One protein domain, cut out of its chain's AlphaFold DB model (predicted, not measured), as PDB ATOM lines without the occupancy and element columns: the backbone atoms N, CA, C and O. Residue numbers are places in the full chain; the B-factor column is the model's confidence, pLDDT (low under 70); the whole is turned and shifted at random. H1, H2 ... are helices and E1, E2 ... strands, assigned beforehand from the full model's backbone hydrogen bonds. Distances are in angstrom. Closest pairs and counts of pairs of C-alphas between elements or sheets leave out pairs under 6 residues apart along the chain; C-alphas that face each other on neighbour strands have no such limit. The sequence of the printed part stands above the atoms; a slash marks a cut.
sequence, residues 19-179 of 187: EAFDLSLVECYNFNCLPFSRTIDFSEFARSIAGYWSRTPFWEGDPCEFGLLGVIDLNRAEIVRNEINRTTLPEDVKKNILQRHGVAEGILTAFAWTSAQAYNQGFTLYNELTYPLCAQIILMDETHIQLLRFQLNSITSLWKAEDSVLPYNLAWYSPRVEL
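Overview. This is residues 19 to 179 of the 187 residues of an uncharacterized protein of Trichobilharzia regenti (UniProt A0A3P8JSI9). A twisted sheet of four strands has one long helix, H3, running over one of its faces, with no named helix on the other face. Short H1 packs on H3 on the side away from the sheet, short H2 lies by H3's first turns beyond the sheet, and residues 19 to 33 stick out as a free tail. The printed part has 161 residues, 70 of them in named elements, under half, in the order H1, E1, H2, H3, E2, E3, E4; the class is mixed, helices and strands. The sheet order E1, E2, E3, E4 is mixed, with E1 and E2 parallel and the other neighbours antiparallel. The whole is only just compact, close to loose, with a radius of gyration of the C-alphas of 17.9 A, and spans 58 by 38 by 31 A.

Arrangement. H1, residues 43 to 48, touches residues 108 to 112 of H3, residues 91 to 120, at a steep tilt of 50 degrees, the same way; the closest C-alphas, of Arg 47 and Ala 112, are 5.7 A apart. E1, residues 70 to 73, is an edge strand parallel to E2, residues 133 to 140, with N 70 and O 136 within hydrogen-bond range at 2.8 A. H2, residues 78 to 86, and H3 form a helical hairpin; they only just touch, with 3 pairs of C-alphas within 8 A, closest Ile 84 and Lys 94 at 6.5 A, at a shallow tilt of 22 degrees, opposite ways. E1, H2 and H3, E2 make a strand-helix-strand unit, two parallel strands joined through helices, with a right-handed crossover. H3 is on the sheet at a height of 8.0 A, over E2 and E3, residues 144 to 152; on the local plane it is only just slantwise to E2, at 32 degrees. This makes two layers, a helix on one face of a sheet. E2, E3 and E4, residues 170 to 173, form a meander, each strand the antiparallel neighbour of the one before. N 137 and O 148 are 2.8 A apart in the hairpin E2 and E3, and N 149 and O 172 are 2.8 A apart in the hairpin E3 and E4. In H1, H2 and H3 every O i to N i+4 pair is within hydrogen-bond range.

Along the chain. H1 begins at C-alpha 43, (-6.036, 78.220, 163.633). H3 measures 43.4 A from first to last C-alpha, E2 22.8 A and E3 26.4 A. E4 ends at C-alpha 173, (-4.066, 72.167, 182.377).

Size, cuts and confidence. The C-alphas farthest apart, of Asp 22 and Leu 179, are 58.4 A apart. The printed part has no cut; the links H1 to E1, H3 to E2 and E3 to E4 are long. Residues 19 to 61, 64 to 65 and 156 to 166 have pLDDT under 70.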
ATOM      1  N   GLU A  19      11.414 102.423 154.232       52.19
ATOM      2  CA  GLU A  19      11.982 103.706 153.806       52.19
ATOM      3  C   GLU A  19      11.057 104.893 154.105       52.19
ATOM      4  O   GLU A  19      11.521 106.023 154.213       52.19
ATOM      5  N   ALA A  20       9.753 104.656 154.278       58.03
ATOM      6  CA  ALA A  20       8.802 105.691 154.688       58.03
ATOM      7  C   ALA A  20       9.014 106.179 156.138       58.03
ATOM      8  O   ALA A  20       8.421 107.183 156.532       58.03
ATOM      9  N   PHE A  21       9.841 105.478 156.921       52.88
ATOM     10  CA  PHE A  21      10.100 105.751 158.335       52.88
ATOM     11  C   PHE A  21      11.584 106.035 158.635       52.88
ATOM     12  O   PHE A  21      11.986 105.939 159.791       52.88
ATOM     13  N   ASP A  22      12.403 106.348 157.620       52.78
ATOM     14  CA  ASP A  22      13.865 106.536 157.746       52.78
ATOM     15  C   ASP A  22      14.609 105.327 158.360       52.78
ATOM     16  O   ASP A  22      15.711 105.446 158.901       52.78
ATOM     17  N   LEU A  23      14.029 104.127 158.257       46.94
ATOM     18  CA  LEU A  23      14.649 102.887 158.717       46.94
ATOM     19  C   LEU A  23      15.382 102.200 157.561       46.94
ATOM     20  O   LEU A  23      14.866 102.086 156.447       46.94
ATOM     21  N   SER A  24      16.590 101.701 157.829       45.44
ATOM     22  CA  SER A  24      17.345 100.897 156.867       45.44
ATOM     23  C   SER A  24      16.630  99.574 156.589       45.44
ATOM     24  O   SER A  24      16.180  98.911 157.525       45.44
ATOM     25  N   LEU A  25      16.574  99.176 155.314       42.53
ATOM     26  CA  LEU A  25      15.992  97.909 154.876       42.53
ATOM     27  C   LEU A  25      16.718  96.744 155.571       42.53
ATOM     28  O   LEU A  25      17.862  96.434 155.247       42.53
ATOM     29  N   VAL A  26      16.071  96.119 156.552       45.94
ATOM     30  CA  VAL A  26      16.514  94.818 157.061       45.94
ATOM     31  C   VAL A  26      16.112  93.801 155.997       45.94
ATOM     32  O   VAL A  26      14.967  93.835 155.540       45.94
ATOM     33  N   GLU A  27      17.052  92.956 155.555       43.31
ATOM     34  CA  GLU A  27      16.771  91.858 154.622       43.31
ATOM     35  C   GLU A  27      15.480  91.161 155.055       43.31
ATOM     36  O   GLU A  27      15.331  90.806 156.225       43.31
ATOM     37  N   CYS A  28      14.519  91.060 154.132       39.97
ATOM     38  CA  CYS A  28      13.213  90.476 154.407       39.97
ATOM     39  C   CYS A  28      13.421  89.149 155.138       39.97
ATOM     40  O   CYS A  28      14.064  88.248 154.597       39.97
ATOM     41  N   TYR A  29      12.933  89.058 156.379       39.97
ATOM     42  CA  TYR A  29      13.103  87.855 157.181       39.97
ATOM     43  C   TYR A  29      12.579  86.659 156.390       39.97
ATOM     44  O   TYR A  29      11.437  86.645 155.929       39.97
ATOM     45  N   ASN A  30      13.451  85.673 156.199       36.94
ATOM     46  CA  ASN A  30      13.111  84.458 155.491       36.94
ATOM     47  C   ASN A  30      12.185  83.609 156.378       36.94
ATOM     48  O   ASN A  30      12.641  82.846 157.227       36.94
ATOM     49  N   PHE A  31      10.873  83.766 156.195       38.75
ATOM     50  CA  PHE A  31       9.854  82.981 156.892       38.75
ATOM     51  C   PHE A  31       9.747  81.529 156.380       38.75
ATOM     52  O   PHE A  31       8.900  80.788 156.873       38.75
ATOM     53  N   ASN A  32      10.608  81.087 155.449       34.09
ATOM     54  CA  ASN A  32      10.547  79.745 154.850       34.09
ATOM     55  C   ASN A  32      10.764  78.600 155.860       34.09
ATOM     56  O   ASN A  32      10.473  77.452 155.539       34.09
ATOM     57  N   CYS A  33      11.266  78.890 157.065       33.59
ATOM     58  CA  CYS A  33      11.476  77.890 158.118       33.59
ATOM     59  C   CYS A  33      10.361  77.851 159.173       33.59
ATOM     60  O   CYS A  33      10.421  77.027 160.086       33.59
ATOM     61  N   LEU A  34       9.342  78.711 159.077       37.59
ATOM     62  CA  LEU A  34       8.092  78.418 159.769       37.59
ATOM     63  C   LEU A  34       7.421  77.284 158.992       37.59
ATOM     64  O   LEU A  34       7.382  77.364 157.763       37.59
ATOM     65  N   PRO A  35       6.904  76.232 159.649       31.97
ATOM     66  CA  PRO A  35       6.124  75.214 158.968       31.97
ATOM     67  C   PRO A  35       4.862  75.882 158.413       31.97
ATOM     68  O   PRO A  35       3.829  75.958 159.069       31.97
ATOM     69  N   PHE A  36       4.962  76.408 157.195       36.34
ATOM     70  CA  PHE A  36       3.848  76.911 156.412       36.34
ATOM     71  C   PHE A  36       3.142  75.681 155.840       36.34
ATOM     72  O   PHE A  36       3.205  75.358 154.653       36.34
ATOM     73  N   SER A  37       2.493  74.920 156.719       34.22
ATOM     74  CA  SER A  37       1.440  74.001 156.311       34.22
ATOM     75  C   SER A  37       0.373  74.839 155.596       34.22
ATOM     76  O   SER A  37       0.181  76.018 155.896       34.22
ATOM     77  N   ARG A  38      -0.305  74.277 154.591       34.84
ATOM     78  CA  ARG A  38      -1.414  74.940 153.885       34.84
ATOM     79  C   ARG A  38      -2.545  75.219 154.889       34.84
ATOM     80  O   ARG A  38      -3.397  74.367 155.104       34.84
ATOM     81  N   THR A  39      -2.506  76.376 155.547       42.09
ATOM     82  CA  THR A  39      -3.211  76.653 156.814       42.09
ATOM     83  C   THR A  39      -4.204  77.802 156.722       42.09
ATOM     84  O   THR A  39      -4.497  78.439 157.722       42.09
ATOM     85  N   ILE A  40      -4.815  78.037 155.558       39.09
ATOM     86  CA  ILE A  40      -6.022  78.884 155.511       39.09
ATOM     87  C   ILE A  40      -7.145  78.303 156.395       39.09
ATOM     88  O   ILE A  40      -7.911  79.067 156.975       39.09
ATOM     89  N   ASP A  41      -7.172  76.978 156.580       40.34
ATOM     90  CA  ASP A  41      -8.180  76.277 157.389       40.34
ATOM     91  C   ASP A  41      -7.715  75.915 158.811       40.34
ATOM     92  O   ASP A  41      -8.478  75.328 159.580       40.34
ATOM     93  N   PHE A  42      -6.483  76.257 159.201       41.06
ATOM     94  CA  PHE A  42      -5.991  75.990 160.552       41.06
ATOM     95  C   PHE A  42      -5.880  77.287 161.343       41.06
ATOM     96  O   PHE A  42      -5.353  78.299 160.880       41.06
ATOM     97  N   SER A  43      -6.276  77.203 162.609       40.16
ATOM     98  CA  SER A  43      -6.036  78.220 163.633       40.16
ATOM     99  C   SER A  43      -4.569  78.678 163.706       40.16
ATOM    100  O   SER A  43      -4.307  79.758 164.218       40.16
ATOM    101  N   GLU A  44      -3.621  77.913 163.152       36.44
ATOM    102  CA  GLU A  44      -2.191  78.223 163.001       36.44
ATOM    103  C   GLU A  44      -1.880  79.470 162.165       36.44
ATOM    104  O   GLU A  44      -1.001  80.233 162.555       36.44
ATOM    105  N   PHE A  45      -2.637  79.768 161.104       36.03
ATOM    106  CA  PHE A  45      -2.446  81.016 160.349       36.03
ATOM    107  C   PHE A  45      -2.944  82.242 161.127       36.03
ATOM    108  O   PHE A  45      -2.318  83.299 161.127       36.03
ATOM    109  N   ALA A  46      -4.029  82.082 161.887       40.53
ATOM    110  CA  ALA A  46      -4.477  83.104 162.830       40.53
ATOM    111  C   ALA A  46      -3.514  83.266 164.033       40.53
ATOM    112  O   ALA A  46      -3.565  84.278 164.732       40.53
ATOM    113  N   ARG A  47      -2.623  82.288 164.272       40.62
ATOM    114  CA  ARG A  47      -1.623  82.267 165.359       40.62
ATOM    115  C   ARG A  47      -0.269  82.874 164.970       40.62
ATOM    116  O   ARG A  47       0.455  83.288 165.870       40.62
ATOM    117  N   SER A  48       0.083  82.949 163.685       39.09
ATOM    118  CA  SER A  48       1.374  83.491 163.221       39.09
ATOM    119  C   SER A  48       1.378  85.006 162.986       39.09
ATOM    120  O   SER A  48       2.450  85.601 162.907       39.09
ATOM    121  N   ILE A  49       0.212  85.663 162.979       41.16
ATOM    122  CA  ILE A  49       0.107  87.130 163.002       41.16
ATOM    123  C   ILE A  49      -0.349  87.576 164.395       41.16
ATOM    124  O   ILE A  49      -1.447  88.095 164.606       41.16
ATOM    125  N   ALA A  50       0.517  87.351 165.382       42.75
ATOM    126  CA  ALA A  50       0.446  88.076 166.640       42.75
ATOM    127  C   ALA A  50       0.654  89.569 166.333       42.75
ATOM    128  O   ALA A  50       1.772  90.012 166.079       42.75
ATOM    129  N   GLY A  51      -0.435  90.334 166.269       43.22
ATOM    130  CA  GLY A  51      -0.352  91.784 166.104       43.22
ATOM    131  C   GLY A  51      -1.604  92.457 165.571       43.22
ATOM    132  O   GLY A  51      -1.887  93.584 165.960       43.22
ATOM    133  N   TYR A  52      -2.381  91.799 164.708       41.72
ATOM    134  CA  TYR A  52      -3.560  92.450 164.141       41.72
ATOM    135  C   TYR A  52      -4.615  91.453 163.678       41.72
ATOM    136  O   TYR A  52      -4.505  90.821 162.629       41.72
ATOM    137  N   TRP A  53      -5.687  91.363 164.457       47.62
ATOM    138  CA  TRP A  53      -6.931  90.748 164.025       47.62
ATOM    139  C   TRP A  53      -7.820  91.880 163.521       47.62
ATOM    140  O   TRP A  53      -8.396  92.614 164.319       47.62
ATOM    141  N   SER A  54      -7.967  92.016 162.199       41.88
ATOM    142  CA  SER A  54      -8.856  93.028 161.595       41.88
ATOM    143  C   SER A  54     -10.309  92.921 162.084       41.88
ATOM    144  O   SER A  54     -11.086  93.863 161.940       41.88
ATOM    145  N   ARG A  55     -10.669  91.771 162.667       49.78
ATOM    146  CA  ARG A  55     -11.914  91.499 163.387       49.78
ATOM    147  C   ARG A  55     -11.622  90.672 164.642       49.78
ATOM    148  O   ARG A  55     -11.927  89.484 164.694       49.78
ATOM    149  N   THR A  56     -10.975  91.281 165.631       54.91
ATOM    150  CA  THR A  56     -10.938  90.724 166.992       54.91
ATOM    151  C   THR A  56     -12.310  90.892 167.653       54.91
ATOM    152  O   THR A  56     -12.918  91.952 167.498       54.91
ATOM    153  N   PRO A  57     -12.815  89.893 168.403       54.78
ATOM    154  CA  PRO A  57     -14.007  90.067 169.236       54.78
ATOM    155  C   PRO A  57     -13.772  91.022 170.424       54.78
ATOM    156  O   PRO A  57     -14.706  91.307 171.158       54.78
ATOM    157  N   PHE A  58     -12.538  91.500 170.615       61.56
ATOM    158  CA  PHE A  58     -12.096  92.334 171.734       61.56
ATOM    159  C   PHE A  58     -11.777  93.769 171.302       61.56
ATOM    160  O   PHE A  58     -10.763  94.321 171.719       61.56
ATOM    161  N   TRP A  59     -12.559  94.332 170.381       65.19
ATOM    162  CA  TRP A  59     -12.259  95.631 169.774       65.19
ATOM    163  C   TRP A  59     -12.119  96.744 170.823       65.19
ATOM    164  O   TRP A  59     -12.876  96.777 171.789       65.19
ATOM    165  N   GLU A  60     -11.170  97.661 170.624       65.06
ATOM    166  CA  GLU A  60     -10.967  98.806 171.520       65.06
ATOM    167  C   GLU A  60     -12.227  99.693 171.552       65.06
ATOM    168  O   GLU A  60     -12.734 100.129 170.516       65.06
ATOM    169  N   GLY A  61     -12.749  99.948 172.748       68.56
ATOM    170  CA  GLY A  61     -14.014 100.629 173.000       68.56
ATOM    171  C   GLY A  61     -15.224  99.700 173.163       68.56
ATOM    172  O   GLY A  61     -16.315 100.199 173.457       68.56
ATOM    173  N   ASP A  62     -15.082  98.382 172.979       72.44
ATOM    174  CA  ASP A  62     -16.151  97.424 173.277       72.44
ATOM    175  C   ASP A  62     -16.242  97.191 174.801       72.44
ATOM    176  O   ASP A  62     -15.240  96.885 175.448       72.44
ATOM    177  N   PRO A  63     -17.431  97.253 175.429       70.56
ATOM    178  CA  PRO A  63     -17.573  96.873 176.839       70.56
ATOM    179  C   PRO A  63     -17.073  95.446 177.156       70.56
ATOM    180  O   PRO A  63     -16.805  95.140 178.318       70.56
ATOM    181  N   CYS A  64     -16.943  94.579 176.147       69.12
ATOM    182  CA  CYS A  64     -16.441  93.210 176.226       69.12
ATOM    183  C   CYS A  64     -15.001  93.043 175.697       69.12
ATOM    184  O   CYS A  64     -14.647  91.965 175.224       69.12
ATOM    185  N   GLU A  65     -14.144  94.064 175.810       69.31
ATOM    186  CA  GLU A  65     -12.706  94.012 175.465       69.31
ATOM    187  C   GLU A  65     -11.936  92.840 176.111       69.31
ATOM    188  O   GLU A  65     -10.950  92.342 175.562       69.31
ATOM    189  N   PHE A  66     -12.384  92.354 177.270       78.50
ATOM    190  CA  PHE A  66     -11.739  91.253 177.983       78.50
ATOM    191  C   PHE A  66     -12.646  90.031 178.048       78.50
ATOM    192  O   PHE A  66     -13.593  89.963 178.830       78.50
ATOM    193  N   GLY A  67     -12.328  89.018 177.251       75.06
ATOM    194  CA  GLY A  67     -12.999  87.735 177.351       75.06
ATOM    195  C   GLY A  67     -12.561  86.947 178.594       75.06
ATOM    196  O   GLY A  67     -11.383  86.912 178.946       75.06
ATOM    197  N   LEU A  68     -13.530  86.293 179.237       79.94
ATOM    198  CA  LEU A  68     -13.350  85.559 180.493       79.94
ATOM    199  C   LEU A  68     -13.002  84.076 180.287       79.94
ATOM    200  O   LEU A  68     -12.110  83.546 180.950       79.94
ATOM    201  N   LEU A  69     -13.748  83.405 179.406       84.06
ATOM    202  CA  LEU A  69     -13.736  81.954 179.233       84.06
ATOM    203  C   LEU A  69     -13.961  81.593 177.762       84.06
ATOM    204  O   LEU A  69     -14.935  82.037 177.158       84.06
ATOM    205  N   GLY A  70     -13.077  80.773 177.207       82.94
ATOM    206  CA  GLY A  70     -13.213  80.158 175.891       82.94
ATOM    207  C   GLY A  70     -13.646  78.699 175.985       82.94
ATOM    208  O   GLY A  70     -13.369  78.021 176.972       82.94
ATOM    209  N   VAL A  71     -14.287  78.196 174.934       84.44
ATOM    210  CA  VAL A  71     -14.581  76.767 174.771       84.44
ATOM    211  C   VAL A  71     -14.054  76.332 173.411       84.44
ATOM    212  O   VAL A  71     -14.358  76.968 172.403       84.44
ATOM    213  N   ILE A  72     -13.248  75.275 173.390       84.38
ATOM    214  CA  ILE A  72     -12.699  74.682 172.171       84.38
ATOM    215  C   ILE A  72     -13.224  73.260 172.053       84.38
ATOM    216  O   ILE A  72     -13.025  72.437 172.946       84.38
ATOM    217  N   ASP A  73     -13.861  72.994 170.920       83.88
ATOM    218  CA  ASP A  73     -14.266  71.661 170.501       83.88
ATOM    219  C   ASP A  73     -13.102  70.971 169.777       83.88
ATOM    220  O   ASP A  73     -12.751  71.324 168.648       83.88
ATOM    221  N   LEU A  74     -12.509  69.980 170.441       80.06
ATOM    222  CA  LEU A  74     -11.361  69.217 169.954       80.06
ATOM    223  C   LEU A  74     -11.714  68.250 168.814       80.06
ATOM    224  O   LEU A  74     -10.815  67.739 168.143       80.06
ATOM    225  N   ASN A  75     -12.999  67.974 168.568       77.31
ATOM    226  CA  ASN A  75     -13.405  67.084 167.482       77.31
ATOM    227  C   ASN A  75     -13.319  67.747 166.103       77.31
ATOM    228  O   ASN A  75     -13.301  67.044 165.094       77.31
ATOM    229  N   ARG A  76     -13.180  69.077 166.046       71.56
ATOM    230  CA  ARG A  76     -13.074  69.834 164.788       71.56
ATOM    231  C   ARG A  76     -11.771  69.612 164.022       71.56
ATOM    232  O   ARG A  76     -11.702  69.957 162.845       71.56
ATOM    233  N   ALA A  77     -10.756  69.008 164.638       71.31
ATOM    234  CA  ALA A  77      -9.489  68.675 163.988       71.31
ATOM    235  C   ALA A  77      -9.606  67.423 163.085       71.31
ATOM    236  O   ALA A  77      -8.870  66.447 163.247       71.31
ATOM    237  N   GLU A  78     -10.547  67.433 162.133       71.12
ATOM    238  CA  GLU A  78     -10.898  66.278 161.294       71.12
ATOM    239  C   GLU A  78      -9.695  65.756 160.495       71.12
ATOM    240  O   GLU A  78      -9.451  64.553 160.444       71.12
ATOM    241  N   ILE A  79      -8.885  66.661 159.939       74.81
ATOM    242  CA  ILE A  79      -7.684  66.313 159.167       74.81
ATOM    243  C   ILE A  79      -6.693  65.528 160.032       74.81
ATOM    244  O   ILE A  79      -6.235  64.460 159.633       74.81
ATOM    245  N   VAL A  80      -6.407  66.015 161.242       76.38
ATOM    246  CA  VAL A  80      -5.468  65.368 162.171       76.38
ATOM    247  C   VAL A  80      -5.987  63.996 162.592       76.38
ATOM    248  O   VAL A  80      -5.233  63.024 162.601       76.38
ATOM    249  N   ARG A  81      -7.288  63.883 162.879       76.62
ATOM    250  CA  ARG A  81      -7.923  62.597 163.199       76.62
ATOM    251  C   ARG A  81      -7.841  61.622 162.030       76.62
ATOM    252  O   ARG A  81      -7.484  60.467 162.237       76.62
ATOM    253  N   ASN A  82      -8.131  62.077 160.815       81.62
ATOM    254  CA  ASN A  82      -8.086  61.252 159.612       81.62
ATOM    255  C   ASN A  82      -6.669  60.741 159.332       81.62
ATOM    256  O   ASN A  82      -6.498  59.557 159.044       81.62
ATOM    257  N   GLU A  83      -5.653  61.591 159.479       83.69
ATOM    258  CA  GLU A  83      -4.252  61.189 159.332       83.69
ATOM    259  C   GLU A  83      -3.830  60.184 160.413       83.69
ATOM    260  O   GLU A  83      -3.278  59.134 160.093       83.69
ATOM    261  N   ILE A  84      -4.176  60.423 161.682       82.12
ATOM    262  CA  ILE A  84      -3.877  59.489 162.780       82.12
ATOM    263  C   ILE A  84      -4.585  58.144 162.571       82.12
ATOM    264  O   ILE A  84      -3.980  57.090 162.783       82.12
ATOM    265  N   ASN A  85      -5.830  58.153 162.097       82.94
ATOM    266  CA  ASN A  85      -6.600  56.940 161.823       82.94
ATOM    267  C   ASN A  85      -6.007  56.102 160.682       82.94
ATOM    268  O   ASN A  85      -6.132  54.879 160.708       82.94
ATOM    269  N   ARG A  86      -5.334  56.734 159.711       87.25
ATOM    270  CA  ARG A  86      -4.619  56.045 158.622       87.25
ATOM    271  C   ARG A  86      -3.332  55.364 159.084       87.25
ATOM    272  O   ARG A  86      -2.825  54.490 158.383       87.25
ATOM    273  N   THR A  87      -2.792  55.743 160.241       87.75
ATOM    274  CA  THR A  87      -1.578  55.122 160.777       87.75
ATOM    275  C   THR A  87      -1.847  53.731 161.355       87.75
ATOM    276  O   THR A  87      -2.912  53.442 161.904       87.75
ATOM    277  N   THR A  88      -0.830  52.871 161.308       93.00
ATOM    278  CA  THR A  88      -0.829  51.536 161.933       93.00
ATOM    279  C   THR A  88      -0.446  51.570 163.417       93.00
ATOM    280  O   THR A  88      -0.104  50.538 163.995       93.00
ATOM    281  N   LEU A  89      -0.464  52.753 164.040       90.31
ATOM    282  CA  LEU A  89      -0.084  52.922 165.438       90.31
ATOM    283  C   LEU A  89      -1.081  52.219 166.378       90.31
ATOM    284  O   LEU A  89      -2.271  52.144 166.065       90.31
ATOM    285  N   PRO A  90      -0.622  51.749 167.548       92.50
ATOM    286  CA  PRO A  90      -1.508  51.277 168.606       92.50
ATOM    287  C   PRO A  90      -2.523  52.349 169.043       92.50
ATOM    288  O   PRO A  90      -2.211  53.544 169.065       92.50
ATOM    289  N   GLU A  91      -3.738  51.937 169.414       89.12
ATOM    290  CA  GLU A  91      -4.832  52.859 169.771       89.12
ATOM    291  C   GLU A  91      -4.531  53.721 171.008       89.12
ATOM    292  O   GLU A  91      -4.915  54.890 171.074       89.12
ATOM    293  N   ASP A  92      -3.783  53.191 171.973       88.31
ATOM    294  CA  ASP A  92      -3.309  53.943 173.136       88.31
ATOM    295  C   ASP A  92      -2.358  55.082 172.732       88.31
ATOM    296  O   ASP A  92      -2.458  56.199 173.252       88.31
ATOM    297  N   VAL A  93      -1.491  54.833 171.746       87.69
ATOM    298  CA  VAL A  93      -0.577  55.838 171.191       87.69
ATOM    299  C   VAL A  93      -1.361  56.907 170.434       87.69
ATOM    300  O   VAL A  93      -1.139  58.097 170.664       87.69
ATOM    301  N   LYS A  94      -2.325  56.514 169.591       85.25
ATOM    302  CA  LYS A  94      -3.204  57.456 168.875       85.25
ATOM    303  C   LYS A  94      -3.962  58.368 169.841       85.25
ATOM    304  O   LYS A  94      -3.966  59.587 169.662       85.25
ATOM    305  N   LYS A  95      -4.532  57.801 170.911       85.25
ATOM    306  CA  LYS A  95      -5.234  58.560 171.957       85.25
ATOM    307  C   LYS A  95      -4.317  59.575 172.646       85.25
ATOM    308  O   LYS A  95      -4.726  60.714 172.864       85.25
ATOM    309  N   ASN A  96      -3.074  59.195 172.949       85.06
ATOM    310  CA  ASN A  96      -2.088  60.097 173.548       85.06
ATOM    311  C   ASN A  96      -1.724  61.257 172.603       85.06
ATOM    312  O   ASN A  96      -1.691  62.411 173.030       85.06
ATOM    313  N   ILE A  97      -1.519  60.975 171.311       85.38
ATOM    314  CA  ILE A  97      -1.243  62.005 170.298       85.38
ATOM    315  C   ILE A  97      -2.401  63.003 170.219       85.38
ATOM    316  O   ILE A  97      -2.169  64.206 170.321       85.38
ATOM    317  N   LEU A  98      -3.642  62.520 170.109       83.69
ATOM    318  CA  LEU A  98      -4.834  63.375 170.061       83.69
ATOM    319  C   LEU A  98      -4.988  64.225 171.327       83.69
ATOM    320  O   LEU A  98      -5.321  65.407 171.251       83.69
ATOM    321  N   GLN A  99      -4.697  63.654 172.497       84.31
ATOM    322  CA  GLN A  99      -4.726  64.397 173.753       84.31
ATOM    323  C   GLN A  99      -3.685  65.524 173.771       84.31
ATOM    324  O   GLN A  99      -4.009  66.652 174.140       84.31
ATOM    325  N   ARG A 100      -2.443  65.241 173.361       85.25
ATOM    326  CA  ARG A 100      -1.376  66.253 173.281       85.25
ATOM    327  C   ARG A 100      -1.697  67.335 172.260       85.25
ATOM    328  O   ARG A 100      -1.485  68.508 172.552       85.25
ATOM    329  N   HIS A 101      -2.241  66.945 171.109       84.75
ATOM    330  CA  HIS A 101      -2.705  67.873 170.085       84.75
ATOM    331  C   HIS A 101      -3.745  68.842 170.657       84.75
ATOM    332  O   HIS A 101      -3.576  70.050 170.534       84.75
ATOM    333  N   GLY A 102      -4.765  68.340 171.359       84.31
ATOM    334  CA  GLY A 102      -5.795  69.201 171.943       84.31
ATOM    335  C   GLY A 102      -5.261  70.184 172.990       84.31
ATOM    336  O   GLY A 102      -5.683  71.338 173.027       84.31
ATOM    337  N   VAL A 103      -4.288  69.772 173.811       86.56
ATOM    338  CA  VAL A 103      -3.624  70.685 174.760       86.56
ATOM    339  C   VAL A 103      -2.812  71.753 174.023       86.56
ATOM    340  O   VAL A 103      -2.901  72.927 174.380       86.56
ATOM    341  N   ALA A 104      -2.053  71.376 172.991       86.31
ATOM    342  CA  ALA A 104      -1.291  72.323 172.177       86.31
ATOM    343  C   ALA A 104      -2.214  73.337 171.485       86.31
ATOM    344  O   ALA A 104      -1.964  74.541 171.538       86.31
ATOM    345  N   GLU A 105      -3.323  72.866 170.917       83.38
ATOM    346  CA  GLU A 105      -4.349  73.709 170.310       83.38
ATOM    347  C   GLU A 105      -4.943  74.695 171.324       83.38
ATOM    348  O   GLU A 105      -5.097  75.881 171.027       83.38
ATOM    349  N   GLY A 106      -5.213  74.228 172.543       85.44
ATOM    350  CA  GLY A 106      -5.654  75.070 173.646       85.44
ATOM    351  C   GLY A 106      -4.647  76.156 174.015       85.44
ATOM    352  O   GLY A 106      -5.014  77.328 174.082       85.44
ATOM    353  N   ILE A 107      -3.381  75.788 174.233       87.38
ATOM    354  CA  ILE A 107      -2.314  76.725 174.623       87.38
ATOM    355  C   ILE A 107      -2.127  77.793 173.550       87.38
ATOM    356  O   ILE A 107      -2.088  78.979 173.865       87.38
ATOM    357  N   LEU A 108      -2.057  77.388 172.282       84.94
ATOM    358  CA  LEU A 108      -1.865  78.314 171.174       84.94
ATOM    359  C   LEU A 108      -3.059  79.258 170.993       84.94
ATOM    360  O   LEU A 108      -2.873  80.441 170.718       84.94
ATOM    361  N   THR A 109      -4.285  78.763 171.173       83.38
ATOM    362  CA  THR A 109      -5.484  79.612 171.144       83.38
ATOM    363  C   THR A 109      -5.495  80.602 172.308       83.38
ATOM    364  O   THR A 109      -5.767  81.782 172.099       83.38
ATOM    365  N   ALA A 110      -5.156  80.153 173.520       87.94
ATOM    366  CA  ALA A 110      -5.075  81.020 174.692       87.94
ATOM    367  C   ALA A 110      -4.015  82.109 174.512       87.94
ATOM    368  O   ALA A 110      -4.265  83.274 174.803       87.94
ATOM    369  N   PHE A 111      -2.862  81.734 173.962       87.00
ATOM    370  CA  PHE A 111      -1.786  82.654 173.648       87.00
ATOM    371  C   PHE A 111      -2.208  83.712 172.619       87.00
ATOM    372  O   PHE A 111      -2.021  84.908 172.860       87.00
ATOM    373  N   ALA A 112      -2.822  83.292 171.507       80.94
ATOM    374  CA  ALA A 112      -3.315  84.201 170.472       80.94
ATOM    375  C   ALA A 112      -4.361  85.179 171.028       80.94
ATOM    376  O   ALA A 112      -4.283  86.380 170.775       80.94
ATOM    377  N   TRP A 113      -5.284  84.680 171.854       82.75
ATOM    378  CA  TRP A 113      -6.286  85.484 172.551       82.75
ATOM    379  C   TRP A 113      -5.640  86.542 173.447       82.75
ATOM    380  O   TRP A 113      -5.923  87.730 173.296       82.75
ATOM    381  N   THR A 114      -4.767  86.142 174.376       86.44
ATOM    382  CA  THR A 114      -4.140  87.091 175.310       86.44
ATOM    383  C   THR A 114      -3.235  88.086 174.594       86.44
ATOM    384  O   THR A 114      -3.159  89.238 175.004       86.44
ATOM    385  N   SER A 115      -2.588  87.671 173.503       84.88
ATOM    386  CA  SER A 115      -1.749  88.560 172.698       84.88
ATOM    387  C   SER A 115      -2.603  89.609 171.992       84.88
ATOM    388  O   SER A 115      -2.274  90.787 172.043       84.88
ATOM    389  N   ALA A 116      -3.733  89.212 171.397       78.69
ATOM    390  CA  ALA A 116      -4.670  90.148 170.776       78.69
ATOM    391  C   ALA A 116      -5.209  91.174 171.786       78.69
ATOM    392  O   ALA A 116      -5.233  92.366 171.489       78.69
ATOM    393  N   GLN A 117      -5.567  90.733 172.997       82.44
ATOM    394  CA  GLN A 117      -5.946  91.646 174.079       82.44
ATOM    395  C   GLN A 117      -4.810  92.599 174.447       82.44
ATOM    396  O   GLN A 117      -5.055  93.781 174.654       82.44
ATOM    397  N   ALA A 118      -3.569  92.114 174.492       85.88
ATOM    398  CA  ALA A 118      -2.426  92.959 174.797       85.88
ATOM    399  C   ALA A 118      -2.218  94.048 173.731       85.88
ATOM    400  O   ALA A 118      -2.075  95.220 174.076       85.88
ATOM    401  N   TYR A 119      -2.279  93.677 172.448       82.62
ATOM    402  CA  TYR A 119      -2.162  94.621 171.334       82.62
ATOM    403  C   TYR A 119      -3.263  95.683 171.346       82.62
ATOM    404  O   TYR A 119      -2.970  96.857 171.134       82.62
ATOM    405  N   ASN A 120      -4.501  95.304 171.671       81.19
ATOM    406  CA  ASN A 120      -5.614  96.253 171.781       81.19
ATOM    407  C   ASN A 120      -5.449  97.248 172.938       81.19
ATOM    408  O   ASN A 120      -6.036  98.319 172.904       81.19
ATOM    409  N   GLN A 121      -4.638  96.919 173.947       83.75
ATOM    410  CA  GLN A 121      -4.290  97.822 175.049       83.75
ATOM    411  C   GLN A 121      -2.999  98.619 174.772       83.75
ATOM    412  O   GLN A 121      -2.493  99.317 175.648       83.75
ATOM    413  N   GLY A 122      -2.439  98.513 173.561       83.50
ATOM    414  CA  GLY A 122      -1.224  99.219 173.148       83.50
ATOM    415  C   GLY A 122       0.089  98.536 173.547       83.50
ATOM    416  O   GLY A 122       1.164  99.112 173.342       83.50
ATOM    417  N   PHE A 123       0.043  97.317 174.094       85.69
ATOM    418  CA  PHE A 123       1.251  96.519 174.298       85.69
ATOM    419  C   PHE A 123       1.752  95.963 172.967       85.69
ATOM    420  O   PHE A 123       0.983  95.598 172.085       85.69
ATOM    421  N   THR A 124       3.067  95.902 172.805       80.25
ATOM    422  CA  THR A 124       3.715  95.399 171.593       80.25
ATOM    423  C   THR A 124       4.999  94.659 171.952       80.25
ATOM    424  O   THR A 124       5.408  94.626 173.107       80.25
ATOM    425  N   LEU A 125       5.693  94.128 170.944       75.75
ATOM    426  CA  LEU A 125       7.029  93.543 171.112       75.75
ATOM    427  C   LEU A 125       8.061  94.537 171.676       75.75
ATOM    428  O   LEU A 125       9.064  94.118 172.239       75.75
ATOM    429  N   TYR A 126       7.830  95.843 171.512       76.25
ATOM    430  CA  TYR A 126       8.714  96.903 172.007       76.25
ATOM    431  C   TYR A 126       8.169  97.589 173.264       76.25
ATOM    432  O   TYR A 126       8.920  98.239 173.987       76.25
ATOM    433  N   ASN A 127       6.866  97.456 173.513       80.62
ATOM    434  CA  ASN A 127       6.168  98.021 174.659       80.62
ATOM    435  C   ASN A 127       5.554  96.879 175.472       80.62
ATOM    436  O   ASN A 127       4.416  96.481 175.229       80.62
ATOM    437  N   GLU A 128       6.351  96.321 176.378       83.94
ATOM    438  CA  GLU A 128       6.008  95.104 177.110       83.94
ATOM    439  C   GLU A 128       4.849  95.258 178.096       83.94
ATOM    440  O   GLU A 128       4.500  96.363 178.523       83.94
ATOM    441  N   LEU A 129       4.270  94.114 178.483       87.88
ATOM    442  CA  LEU A 129       3.184  94.085 179.458       87.88
ATOM    443  C   LEU A 129       3.627  94.667 180.803       87.88
ATOM    444  O   LEU A 129       4.640  94.277 181.381       87.88
ATOM    445  N   THR A 130       2.789  95.538 181.360       91.12
ATOM    446  CA  THR A 130       2.941  96.029 182.741       91.12
ATOM    447  C   THR A 130       2.174  95.177 183.754       91.12
ATOM    448  O   THR A 130       2.451  95.234 184.952       91.12
ATOM    449  N   TYR A 131       1.227  94.363 183.283       92.69
ATOM    450  CA  TYR A 131       0.444  93.418 184.072       92.69
ATOM    451  C   TYR A 131       0.155  92.157 183.252       92.69
ATOM    452  O   TYR A 131       0.004  92.239 182.033       92.69
ATOM    453  N   PRO A 132       0.054  90.982 183.894       92.88
ATOM    454  CA  PRO A 132      -0.203  89.747 183.177       92.88
ATOM    455  C   PRO A 132      -1.642  89.685 182.657       92.88
ATOM    456  O   PRO A 132      -2.585  90.065 183.355       92.88
ATOM    457  N   LEU A 133      -1.820  89.117 181.466       91.75
ATOM    458  CA  LEU A 133      -3.136  88.808 180.903       91.75
ATOM    459  C   LEU A 133      -3.420  87.316 181.026       91.75
ATOM    460  O   LEU A 133      -2.546  86.487 180.798       91.75
ATOM    461  N   CYS A 134      -4.647  86.960 181.395       92.62
ATOM    462  CA  CYS A 134      -5.035  85.570 181.608       92.62
ATOM    463  C   CYS A 134      -6.157  85.161 180.659       92.62
ATOM    464  O   CYS A 134      -7.102  85.916 180.459       92.62
ATOM    465  N   ALA A 135      -6.100  83.922 180.180       90.00
ATOM    466  CA  ALA A 135      -7.206  83.272 179.491       90.00
ATOM    467  C   ALA A 135      -7.542  81.941 180.167       90.00
ATOM    468  O   ALA A 135      -6.663  81.217 180.646       90.00
ATOM    469  N   GLN A 136      -8.830  81.618 180.208       91.06
ATOM    470  CA  GLN A 136      -9.338  80.328 180.657       91.06
ATOM    471  C   GLN A 136     -10.021  79.661 179.476       91.06
ATOM    472  O   GLN A 136     -10.810  80.300 178.784       91.06
ATOM    473  N   ILE A 137      -9.714  78.394 179.229       89.12
ATOM    474  CA  ILE A 137     -10.273  77.636 178.117       89.12
ATOM    475  C   ILE A 137     -10.749  76.278 178.612       89.12
ATOM    476  O   ILE A 137     -10.027  75.553 179.294       89.12
ATOM    477  N   ILE A 138     -11.965  75.923 178.226       88.25
ATOM    478  CA  ILE A 138     -12.492  74.572 178.334       88.25
ATOM    479  C   ILE A 138     -12.178  73.850 177.029       88.25
ATOM    480  O   ILE A 138     -12.654  74.241 175.966       88.25
ATOM    481  N   LEU A 139     -11.375  72.798 177.114       89.44
ATOM    482  CA  LEU A 139     -11.149  71.863 176.023       89.44
ATOM    483  C   LEU A 139     -12.176  70.746 176.163       89.44
ATOM    484  O   LEU A 139     -12.200  70.041 177.174       89.44
ATOM    485  N   MET A 140     -13.034  70.605 175.166       86.25
ATOM    486  CA  MET A 140     -14.142  69.663 175.181       86.25
ATOM    487  C   MET A 140     -14.033  68.733 173.978       86.25
ATOM    488  O   MET A 140     -13.700  69.167 172.879       86.25
ATOM    489  N   ASP A 141     -14.300  67.453 174.191       84.50
ATOM    490  CA  ASP A 141     -14.710  66.545 173.123       84.50
ATOM    491  C   ASP A 141     -16.120  66.012 173.440       84.50
ATOM    492  O   ASP A 141     -16.770  66.453 174.388       84.50
ATOM    493  N   GLU A 142     -16.597  65.049 172.660       82.56
ATOM    494  CA  GLU A 142     -17.907  64.415 172.866       82.56
ATOM    495  C   GLU A 142     -18.128  63.813 174.266       82.56
ATOM    496  O   GLU A 142     -19.269  63.730 174.710       82.56
ATOM    497  N   THR A 143     -17.078  63.375 174.964       86.06
ATOM    498  CA  THR A 143     -17.199  62.513 176.159       86.06
ATOM    499  C   THR A 143     -16.428  63.024 177.375       86.06
ATOM    500  O   THR A 143     -16.632  62.547 178.487       86.06
ATOM    501  N   HIS A 144     -15.542  63.993 177.197       90.19
ATOM    502  CA  HIS A 144     -14.567  64.447 178.165       90.19
ATOM    503  C   HIS A 144     -14.386  65.964 178.123       90.19
ATOM    504  O   HIS A 144     -14.497  66.632 177.095       90.19
ATOM    505  N   ILE A 145     -13.986  66.492 179.274       92.12
ATOM    506  CA  ILE A 145     -13.622  67.885 179.480       92.12
ATOM    507  C   ILE A 145     -12.224  67.992 180.081       92.12
ATOM    508  O   ILE A 145     -11.785  67.155 180.876       92.12
ATOM    509  N   GLN A 146     -11.512  69.044 179.709       93.31
ATOM    510  CA  GLN A 146     -10.221  69.400 180.269       93.31
ATOM    511  C   GLN A 146     -10.136  70.918 180.421       93.31
ATOM    512  O   GLN A 146     -10.482  71.668 179.514       93.31
ATOM    513  N   LEU A 147      -9.686  71.379 181.583       93.69
ATOM    514  CA  LEU A 147      -9.554  72.801 181.874       93.69
ATOM    515  C   LEU A 147      -8.141  73.257 181.534       93.69
ATOM    516  O   LEU A 147      -7.177  72.585 181.899       93.69
ATOM    517  N   LEU A 148      -8.020  74.407 180.883       93.50
ATOM    518  CA  LEU A 148      -6.764  75.072 180.571       93.50
ATOM    519  C   LEU A 148      -6.808  76.505 181.103       93.50
ATOM    520  O   LEU A 148      -7.770  77.239 180.888       93.50
ATOM    521  N   ARG A 149      -5.735  76.924 181.763       95.44
ATOM    522  CA  ARG A 149      -5.486  78.311 182.139       95.44
ATOM    523  C   ARG A 149      -4.152  78.743 181.559       95.44
ATOM    524  O   ARG A 149      -3.158  78.040 181.706       95.44
ATOM    525  N   PHE A 150      -4.137  79.913 180.945       93.75
ATOM    526  CA  PHE A 150      -2.949  80.520 180.370       93.75
ATOM    527  C   PHE A 150      -2.733  81.902 180.975       93.75
ATOM    528  O   PHE A 150      -3.700  82.625 181.218       93.75
ATOM    529  N   GLN A 151      -1.476  82.258 181.214       94.38
ATOM    530  CA  GLN A 151      -1.061  83.574 181.669       94.38
ATOM    531  C   GLN A 151       0.070  84.088 180.774       94.38
ATOM    532  O   GLN A 151       1.170  83.530 180.752       94.38
ATOM    533  N   LEU A 152      -0.226  85.172 180.062       91.56
ATOM    534  CA  LEU A 152       0.709  85.942 179.261       91.56
ATOM    535  C   LEU A 152       1.442  86.932 180.167       91.56
ATOM    536  O   LEU A 152       0.833  87.845 180.723       91.56
ATOM    537  N   ASN A 153       2.744  86.724 180.306       90.38
ATOM    538  CA  ASN A 153       3.662  87.573 181.054       90.38
ATOM    539  C   ASN A 153       4.594  88.378 180.136       90.38
ATOM    540  O   ASN A 153       5.088  89.415 180.561       90.38
ATOM    541  N   SER A 154       4.839  87.904 178.910       85.06
ATOM    542  CA  SER A 154       5.723  88.533 177.920       85.06
ATOM    543  C   SER A 154       5.209  88.276 176.499       85.06
ATOM    544  O   SER A 154       4.850  87.141 176.153       85.06
ATOM    545  N   ILE A 155       5.210  89.325 175.667       78.50
ATOM    546  CA  ILE A 155       4.950  89.236 174.216       78.50
ATOM    547  C   ILE A 155       6.262  88.990 173.463       78.50
ATOM    548  O   ILE A 155       6.266  88.284 172.462       78.50
ATOM    549  N   THR A 156       7.395  89.487 173.961       66.94
ATOM    550  CA  THR A 156       8.750  89.327 173.391       66.94
ATOM    551  C   THR A 156       9.167  87.879 173.171       66.94
ATOM    552  O   THR A 156       9.957  87.610 172.265       66.94
ATOM    553  N   SER A 157       8.565  86.929 173.896       58.69
ATOM    554  CA  SER A 157       8.713  85.491 173.630       58.69
ATOM    555  C   SER A 157       8.345  85.080 172.186       58.69
ATOM    556  O   SER A 157       8.725  83.996 171.754       58.69
ATOM    557  N   LEU A 158       7.632  85.925 171.426       59.62
ATOM    558  CA  LEU A 158       7.317  85.738 170.001       59.62
ATOM    559  C   LEU A 158       8.498  85.925 169.051       59.62
ATOM    560  O   LEU A 158       8.458  85.394 167.944       59.62
ATOM    561  N   TRP A 159       9.486  86.743 169.418       52.19
ATOM    562  CA  TRP A 159      10.417  87.281 168.427       52.19
ATOM    563  C   TRP A 159      11.624  86.368 168.219       52.19
ATOM    564  O   TRP A 159      11.914  85.982 167.089       52.19
ATOM    565  N   LYS A 160      12.295  85.968 169.305       51.25
ATOM    566  CA  LYS A 160      13.421  85.024 169.291       51.25
ATOM    567  C   LYS A 160      13.450  84.243 170.598       51.25
ATOM    568  O   LYS A 160      13.506  84.833 171.671       51.25
ATOM    569  N   ALA A 161      13.463  82.913 170.510       53.19
ATOM    570  CA  ALA A 161      13.547  82.045 171.687       53.19
ATOM    571  C   ALA A 161      14.815  82.316 172.524       53.19
ATOM    572  O   ALA A 161      14.778  82.223 173.747       53.19
ATOM    573  N   GLU A 162      15.914  82.708 171.873       55.47
ATOM    574  CA  GLU A 162      17.186  83.061 172.521       55.47
ATOM    575  C   GLU A 162      17.130  84.403 173.269       55.47
ATOM    576  O   GLU A 162      17.811  84.565 174.279       55.47
ATOM    577  N   ASP A 163      16.263  85.320 172.829       53.09
ATOM    578  CA  ASP A 163      16.030  86.617 173.476       53.09
ATOM    579  C   ASP A 163      14.874  86.553 174.493       53.09
ATOM    580  O   ASP A 163      14.499  87.572 175.076       53.09
ATOM    581  N   SER A 164      14.298  85.362 174.727       59.47
ATOM    582  CA  SER A 164      13.263  85.165 175.745       59.47
ATOM    583  C   SER A 164      13.876  85.249 177.146       59.47
ATOM    584  O   SER A 164      14.316  84.274 177.760       59.47
ATOM    585  N   VAL A 165      13.938  86.470 177.660       64.06
ATOM    586  CA  VAL A 165      14.309  86.742 179.046       64.06
ATOM    587  C   VAL A 165      13.053  86.659 179.913       64.06
ATOM    588  O   VAL A 165      11.936  86.877 179.445       64.06
ATOM    589  N   LEU A 166      13.227  86.317 181.194       68.69
ATOM    590  CA  LEU A 166      12.149  86.377 182.180       68.69
ATOM    591  C   LEU A 166      11.393  87.720 182.092       68.69
ATOM    592  O   LEU A 166      12.043  88.762 181.976       68.69
ATOM    593  N   PRO A 167      10.053  87.713 182.236       79.69
ATOM    594  CA  PRO A 167       9.221  86.598 182.711       79.69
ATOM    595  C   PRO A 167       8.668  85.669 181.606       79.69
ATOM    596  O   PRO A 167       8.191  86.122 180.573       79.69
ATOM    597  N   TYR A 168       8.638  84.351 181.868       84.06
ATOM    598  CA  TYR A 168       8.032  83.360 180.963       84.06
ATOM    599  C   TYR A 168       6.509  83.316 181.062       84.06
ATOM    600  O   TYR A 168       5.944  83.473 182.146       84.06
ATOM    601  N   ASN A 169       5.852  82.993 179.951       89.00
ATOM    602  CA  ASN A 169       4.427  82.671 179.925       89.00
ATOM    603  C   ASN A 169       4.147  81.351 180.657       89.00
ATOM    604  O   ASN A 169       4.959  80.425 180.626       89.00
ATOM    605  N   LEU A 170       2.994  81.263 181.319       92.06
ATOM    606  CA  LEU A 170       2.612  80.105 182.126       92.06
ATOM    607  C   LEU A 170       1.338  79.464 181.581       92.06
ATOM    608  O   LEU A 170       0.389  80.153 181.211       92.06
ATOM    609  N   ALA A 171       1.305  78.135 181.573       92.62
ATOM    610  CA  ALA A 171       0.137  77.359 181.186       92.62
ATOM    611  C   ALA A 171      -0.096  76.230 182.192       92.62
ATOM    612  O   ALA A 171       0.823  75.488 182.537       92.62
ATOM    613  N   TRP A 172      -1.341  76.079 182.632       95.94
ATOM    614  CA  TRP A 172      -1.791  74.996 183.499       95.94
ATOM    615  C   TRP A 172      -2.948  74.283 182.832       95.94
ATOM    616  O   TRP A 172      -3.882  74.932 182.370       95.94
ATOM    617  N   TYR A 173      -2.932  72.956 182.833       93.75
ATOM    618  CA  TYR A 173      -4.066  72.167 182.377       93.75
ATOM    619  C   TYR A 173      -4.408  71.080 183.390       93.75
ATOM    620  O   TYR A 173      -3.528  70.506 184.036       93.75
ATOM    621  N   SER A 174      -5.698  70.801 183.545       93.25
ATOM    622  CA  SER A 174      -6.176  69.727 184.409       93.25
ATOM    623  C   SER A 174      -5.976  68.360 183.745       93.25
ATOM    624  O   SER A 174      -5.810  68.270 182.523       93.25
ATOM    625  N   PRO A 175      -6.065  67.260 184.511       92.12
ATOM    626  CA  PRO A 175      -6.388  65.961 183.939       92.12
ATOM    627  C   PRO A 175      -7.698  66.029 183.141       92.12
ATOM    628  O   PRO A 175      -8.562  66.872 183.406       92.12
ATOM    629  N   ARG A 176      -7.832  65.134 182.164       90.06
ATOM    630  CA  ARG A 176      -9.044  64.987 181.355       90.06
ATOM    631  C   ARG A 176     -10.082  64.195 182.154       90.06
ATOM    632  O   ARG A 176      -9.758  63.129 182.673       90.06
ATOM    633  N   VAL A 177     -11.298  64.721 182.265       91.19
ATOM    634  CA  VAL A 177     -12.395  64.156 183.065       91.19
ATOM    635  C   VAL A 177     -13.522  63.733 182.134       91.19
ATOM    636  O   VAL A 177     -13.891  64.490 181.247       91.19
ATOM    637  N   GLU A 178     -14.053  62.529 182.324       91.12
ATOM    638  CA  GLU A 178     -15.225  62.025 181.602       91.12
ATOM    639  C   GLU A 178     -16.493  62.771 182.060       91.12
ATOM    640  O   GLU A 178     -16.713  62.950 183.260       91.12
ATOM    641  N   LEU A 179     -17.307  63.236 181.112       86.56
ATOM    642  CA  LEU A 179     -18.504  64.049 181.359       86.56
ATOM    643  C   LEU A 179     -19.706  63.203 181.773       86.56
ATOM    644  O   LEU A 179     -20.454  63.571 182.678       86.56
TER     645      LEU A 179